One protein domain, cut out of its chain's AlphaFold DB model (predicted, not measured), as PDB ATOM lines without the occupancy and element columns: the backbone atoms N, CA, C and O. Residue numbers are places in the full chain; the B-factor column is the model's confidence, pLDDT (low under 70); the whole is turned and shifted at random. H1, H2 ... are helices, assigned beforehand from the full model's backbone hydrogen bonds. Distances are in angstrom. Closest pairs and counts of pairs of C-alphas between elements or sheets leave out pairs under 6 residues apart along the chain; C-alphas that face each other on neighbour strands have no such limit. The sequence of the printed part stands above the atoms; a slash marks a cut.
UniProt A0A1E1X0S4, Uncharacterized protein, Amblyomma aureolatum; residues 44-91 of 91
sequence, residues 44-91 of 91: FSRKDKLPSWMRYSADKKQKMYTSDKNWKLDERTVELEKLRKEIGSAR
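This is residues 44 to 91 of the 91 residues of an uncharacterized protein of Amblyomma aureolatum (UniProt A0A1E1X0S4). There is little regular structure here: the chain makes a flat U, with the helix H2 along one long side and a winding stretch with the small helix H1 along the other. Residues 62 to 70 stick out as a loop at the end where the chain folds back. The printed part has 48 residues, with two named helices, H1 then H2, and no named strand; the class is all helix, though only 18 residues are in named elements. The whole is loose, with a radius of gyration of the C-alphas of 13.6 A and spans of 37 by 28 by 11 A.

H2, residues 75 to 88, is apart from H1, residues 52 to 55. In H2 every O i to N i+4 pair is within hydrogen-bond range; H1 is too short for such a pair, and its one O i to N i+3 pair is within range. Residues 44 to 53 stand free, as do residues 85 to 91, of which 85 to 88 belong to H2.

H2 runs 19.6 A from C-alpha 75 at (324.477, 90.103, 368.099) to C-alpha 88 at (318.562, 102.669, 381.879). H1 runs 5.3 A from C-alpha 52 at (329.657, 94.389, 389.353).

The two C-alphas farthest apart, those of Lys 47 and Lys 69, are 39.1 A apart. The link from H1 to H2, 19 residues, is long. The printed part has no cut. Residues 88 to 91 have pLDDT under 70.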
ATOM      1  N   PHE A  44     335.661  97.492 395.092       83.50
ATOM      2  CA  PHE A  44     336.459  98.198 396.105       83.50
ATOM      3  C   PHE A  44     335.637  98.654 397.313       83.50
ATOM      4  O   PHE A  44     336.162  98.767 398.419       83.50
ATOM      5  N   SER A  45     334.346  98.926 397.115       81.00
ATOM      6  CA  SER A  45     333.450  99.413 398.160       81.00
ATOM      7  C   SER A  45     332.120  98.676 398.123       81.00
ATOM      8  O   SER A  45     331.459  98.600 397.088       81.00
ATOM      9  N   ARG A  46     331.667  98.193 399.287       74.00
ATOM     10  CA  ARG A  46     330.316  97.624 399.442       74.00
ATOM     11  C   ARG A  46     329.195  98.662 399.318       74.00
ATOM     12  O   ARG A  46     328.040  98.272 399.208       74.00
ATOM     13  N   LYS A  47     329.512  99.962 399.361       79.12
ATOM     14  CA  LYS A  47     328.520 101.047 399.260       79.12
ATOM     15  C   LYS A  47     328.158 101.407 397.820       79.12
ATOM     16  O   LYS A  47     327.252 102.212 397.611       79.12
ATOM     17  N   ASP A  48     328.859 100.851 396.836       75.50
ATOM     18  CA  ASP A  48     328.563 101.157 395.449       75.50
ATOM     19  C   ASP A  48     327.188 100.606 395.054       75.50
ATOM     20  O   ASP A  48     326.923  99.409 395.150       75.50
ATOM     21  N   LYS A  49     326.315 101.491 394.565       73.56
ATOM     22  CA  LYS A  49     324.936 101.142 394.187       73.56
ATOM     23  C   LYS A  49     324.840 100.282 392.927       73.56
ATOM     24  O   LYS A  49     323.815  99.644 392.715       73.56
ATOM     25  N   LEU A  50     325.871 100.301 392.079       80.69
ATOM     26  CA  LEU A  50     325.903  99.541 390.834       80.69
ATOM     27  C   LEU A  50     326.562  98.176 391.070       80.69
ATOM     28  O   LEU A  50     327.756  98.139 391.404       80.69
ATOM     29  N   PRO A  51     325.825  97.074 390.851       81.69
ATOM     30  CA  PRO A  51     326.386  95.733 390.893       81.69
ATOM     31  C   PRO A  51     327.523  95.546 389.880       81.69
ATOM     32  O   PRO A  51     327.533  96.183 388.824       81.69
ATOM     33  N   SER A  52     328.465  94.653 390.177       77.00
ATOM     34  CA  SER A  52     329.657  94.389 389.353       77.00
ATOM     35  C   SER A  52     329.321  94.011 387.906       77.00
ATOM     36  O   SER A  52     329.860  94.598 386.971       77.00
ATOM     37  N   TRP A  53     328.338  93.133 387.702       76.50
ATOM     38  CA  TRP A  53     327.896  92.723 386.365       76.50
ATOM     39  C   TRP A  53     327.285  93.866 385.542       76.50
ATOM     40  O   TRP A  53     327.300  93.815 384.316       76.50
ATOM     41  N   MET A  54     326.776  94.926 386.181       77.94
ATOM     42  CA  MET A  54     326.318  96.117 385.459       77.94
ATOM     43  C   MET A  54     327.485  97.002 385.010       77.94
ATOM     44  O   MET A  54     327.321  97.813 384.107       77.94
ATOM     45  N   ARG A  55     328.679  96.879 385.589       79.75
ATOM     46  CA  ARG A  55     329.853  97.656 385.147       79.75
ATOM     47  C   ARG A  55     330.499  97.073 383.894       79.75
ATOM     48  O   ARG A  55     331.278  97.755 383.237       79.75
ATOM     49  N   TYR A  56     330.165  95.830 383.565       81.00
ATOM     50  CA  TYR A  56     330.643  95.147 382.377       81.00
ATOM     51  C   TYR A  56     330.036  95.755 381.099       81.00
ATOM     52  O   TYR A  56     328.830  96.007 381.026       81.00
ATOM     53  N   SER A  57     330.884  95.982 380.093       76.38
ATOM     54  CA  SER A  57     330.501  96.373 378.729       76.38
ATOM     55  C   SER A  57     331.031  95.325 377.759       76.38
ATOM     56  O   SER A  57     332.242  95.068 377.762       76.38
ATOM     57  N   ALA A  58     330.158  94.747 376.937       74.62
ATOM     58  CA  ALA A  58     330.534  93.714 375.979       74.62
ATOM     59  C   ALA A  58     331.345  94.296 374.815       74.62
ATOM     60  O   ALA A  58     332.219  93.615 374.296       74.62
ATOM     61  N   ASP A  59     331.142  95.574 374.488       76.62
ATOM     62  CA  ASP A  59     331.875  96.295 373.438       76.62
ATOM     63  C   ASP A  59     333.394  96.357 373.662       76.62
ATOM     64  O   ASP A  59     334.181  96.489 372.721       76.62
ATOM     65  N   LYS A  60     333.837  96.280 374.921       80.44
ATOM     66  CA  LYS A  60     335.245  96.458 375.283       80.44
ATOM     67  C   LYS A  60     335.915  95.119 375.528       80.44
ATOM     68  O   LYS A  60     335.510  94.359 376.406       80.44
ATOM     69  N   LYS A  61     337.036  94.893 374.841       83.81
ATOM     70  CA  LYS A  61     337.944  93.781 375.133       83.81
ATOM     71  C   LYS A  61     338.433  93.881 376.573       83.81
ATOM     72  O   LYS A  61     339.089  94.844 376.954       83.81
ATOM     73  N   GLN A  62     338.127  92.862 377.365       79.25
ATOM     74  CA  GLN A  62     338.481  92.858 378.781       79.25
ATOM     75  C   GLN A  62     339.862  92.250 379.044       79.25
ATOM     76  O   GLN A  62     340.493  92.597 380.036       79.25
ATOM     77  N   LYS A  63     340.337  91.303 378.229       86.31
ATOM     78  CA  LYS A  63     341.570  90.552 378.523       86.31
ATOM     79  C   LYS A  63     342.810  91.351 378.117       86.31
ATOM     80  O   LYS A  63     342.774  92.040 377.104       86.31
ATOM     81  N   MET A  64     343.915  91.185 378.857       84.00
ATOM     82  CA  MET A  64     345.222  91.778 378.507       84.00
ATOM     83  C   MET A  64     345.628  91.483 377.060       84.00
ATOM     84  O   MET A  64     346.192  92.334 376.382       84.00
ATOM     85  N   TYR A  65     345.321  90.275 376.588       85.81
ATOM     86  CA  TYR A  65     345.541  89.867 375.213       85.81
ATOM     87  C   TYR A  65     344.246  89.294 374.639       85.81
ATOM     88  O   TYR A  65     343.623  88.409 375.227       85.81
ATOM     89  N   THR A  66     343.799  89.830 373.507       85.88
ATOM     90  CA  THR A  66     342.643  89.327 372.757       85.88
ATOM     91  C   THR A  66     342.912  89.494 371.274       85.88
ATOM     92  O   THR A  66     342.930  90.614 370.763       85.88
ATOM     93  N   SER A  67     343.101  88.369 370.589       85.88
ATOM     94  CA  SER A  67     343.274  88.331 369.141       85.88
ATOM     95  C   SER A  67     341.976  88.734 368.436       85.88
ATOM     96  O   SER A  67     340.930  88.138 368.688       85.88
ATOM     97  N   ASP A  68     342.053  89.701 367.519       81.00
ATOM     98  CA  ASP A  68     340.899  90.209 366.758       81.00
ATOM     99  C   ASP A  68     340.158  89.124 365.975       81.00
ATOM    100  O   ASP A  68     338.938  89.145 365.895       81.00
ATOM    101  N   LYS A  69     340.879  88.119 365.468       77.19
ATOM    102  CA  LYS A  69     340.280  87.017 364.697       77.19
ATOM    103  C   LYS A  69     339.230  86.219 365.481       77.19
ATOM    104  O   LYS A  69     338.287  85.713 364.883       77.19
ATOM    105  N   ASN A  70     339.395  86.118 366.800       72.88
ATOM    106  CA  ASN A  70     338.519  85.338 367.680       72.88
ATOM    107  C   ASN A  70     337.519  86.219 368.441       72.88
ATOM    108  O   ASN A  70     336.654  85.695 369.138       72.88
ATOM    109  N   TRP A  71     337.655  87.544 368.354       77.00
ATOM    110  CA  TRP A  71     336.778  88.480 369.037       77.00
ATOM    111  C   TRP A  71     335.710  88.980 368.075       77.00
ATOM    112  O   TRP A  71     335.977  89.796 367.196       77.00
ATOM    113  N   LYS A  72     334.487  88.492 368.264       74.75
ATOM    114  CA  LYS A  72     333.295  89.031 367.620       74.75
ATOM    115  C   LYS A  72     332.317  89.434 368.706       74.75
ATOM    116  O   LYS A  72     332.122  88.690 369.665       74.75
ATOM    117  N   LEU A  73     331.747  90.621 368.552       71.56
ATOM    118  CA  LEU A  73     330.638  91.053 369.380       71.56
ATOM    119  C   LEU A  73     329.427  90.215 368.964       71.56
ATOM    120  O   LEU A  73     329.058  90.216 367.791       71.56
ATOM    121  N   ASP A  74     328.880  89.438 369.889       76.50
ATOM    122  CA  ASP A  74     327.704  88.615 369.616       76.50
ATOM    123  C   ASP A  74     326.491  89.537 369.417       76.50
ATOM    124  O   ASP A  74     326.295  90.479 370.193       76.50
ATOM    125  N   GLU A  75     325.663  89.287 368.406       77.00
ATOM    126  CA  GLU A  75     324.477  90.103 368.099       77.00
ATOM    127  C   GLU A  75     323.550  90.203 369.320       77.00
ATOM    128  O   GLU A  75     323.039  91.273 369.652       77.00
ATOM    129  N   ARG A  76     323.464  89.111 370.086       73.75
ATOM    130  CA  ARG A  76     322.742  89.031 371.361       73.75
ATOM    131  C   ARG A  76     323.241  90.043 372.389       73.75
ATOM    132  O   ARG A  76     322.449  90.615 373.132       73.75
ATOM    133  N   THR A  77     324.553  90.268 372.456       74.44
ATOM    134  CA  THR A  77     325.131  91.233 373.403       74.44
ATOM    135  C   THR A  77     324.825  92.673 373.009       74.44
ATOM    136  O   THR A  77     324.554  93.490 373.885       74.44
ATOM    137  N   VAL A  78     324.759  92.962 371.706       78.12
ATOM    138  CA  VAL A  78     324.360  94.278 371.184       78.12
ATOM    139  C   VAL A  78     322.902  94.582 371.520       78.12
ATOM    140  O   VAL A  78     322.585  95.688 371.956       78.12
ATOM    141  N   GLU A  79     322.005  93.613 371.336       81.69
ATOM    142  CA  GLU A  79     320.587  93.760 371.687       81.69
ATOM    143  C   GLU A  79     320.394  93.997 373.185       81.69
ATOM    144  O   GLU A  79     319.680  94.918 373.577       81.69
ATOM    145  N   LEU A  80     321.084  93.228 374.031       79.38
ATOM    146  CA  LEU A  80     321.050  93.420 375.480       79.38
ATOM    147  C   LEU A  80     321.577  94.800 375.888       79.38
ATOM    148  O   LEU A  80     321.016  95.422 376.788       79.38
ATOM    149  N   GLU A  81     322.620  95.313 375.230       76.31
ATOM    150  CA  GLU A  81     323.113  96.668 375.482       76.31
ATOM    151  C   GLU A  81     322.140  97.760 375.016       76.31
ATOM    152  O   GLU A  81     322.011  98.782 375.694       76.31
ATOM    153  N   LYS A  82     321.427  97.560 373.902       81.81
ATOM    154  CA  LYS A  82     320.364  98.473 373.446       81.81
ATOM    155  C   LYS A  82     319.201  98.503 374.432       81.81
ATOM    156  O   LYS A  82     318.882  99.573 374.940       81.81
ATOM    157  N   LEU A  83     318.668  97.337 374.795       81.62
ATOM    158  CA  LEU A  83     317.616  97.203 375.810       81.62
ATOM    159  C   LEU A  83     318.054  97.816 377.141       81.62
ATOM    160  O   LEU A  83     317.289  98.499 377.811       81.62
ATOM    161  N   ARG A  84     319.322  97.634 377.519       73.00
ATOM    162  CA  ARG A  84     319.892  98.275 378.703       73.00
ATOM    163  C   ARG A  84     319.899  99.797 378.590       73.00
ATOM    164  O   ARG A  84     319.610 100.453 379.586       73.00
ATOM    165  N   LYS A  85     320.270 100.365 377.441       78.00
ATOM    166  CA  LYS A  85     320.225 101.819 377.220       78.00
ATOM    167  C   LYS A  85     318.788 102.329 377.275       78.00
ATOM    168  O   LYS A  85     318.569 103.363 377.883       78.00
ATOM    169  N   GLU A  86     317.821 101.590 376.746       80.19
ATOM    170  CA  GLU A  86     316.394 101.941 376.795       80.19
ATOM    171  C   GLU A  86     315.830 101.890 378.225       80.19
ATOM    172  O   GLU A  86     315.226 102.853 378.689       80.19
ATOM    173  N   ILE A  87     316.103 100.814 378.968       76.00
ATOM    174  CA  ILE A  87     315.657 100.638 380.361       76.00
ATOM    175  C   ILE A  87     316.402 101.596 381.305       76.00
ATOM    176  O   ILE A  87     315.820 102.147 382.235       76.00
ATOM    177  N   GLY A  88     317.701 101.795 381.080       62.88
ATOM    178  CA  GLY A  88     318.562 102.669 381.879       62.88
ATOM    179  C   GLY A  88     318.401 104.158 381.569       62.88
ATOM    180  O   GLY A  88     318.717 104.972 382.428       62.88
ATOM    181  N   SER A  89     317.899 104.513 380.381       46.81
ATOM    182  CA  SER A  89     317.499 105.878 380.005       46.81
ATOM    183  C   SER A  89     316.100 106.244 380.512       46.81
ATOM    184  O   SER A  89     315.733 107.414 380.455       46.81
ATOM    185  N   ALA A  90     315.322 105.277 381.010       46.06
ATOM    186  CA  ALA A  90     314.007 105.504 381.610       46.06
ATOM    187  C   ALA A  90     314.068 105.830 383.119       46.06
ATOM    188  O   ALA A  90     313.061 105.691 383.816       46.06
ATOM    189  N   ARG A  91     315.231 106.242 383.644       41.03
ATOM    190  CA  ARG A  91     315.415 106.621 385.050       41.03
ATOM    191  C   ARG A  91     316.096 107.971 385.212       41.03
ATOM    192  O   ARG A  91     317.113 108.192 384.525       41.03
TER     193      ARG A  91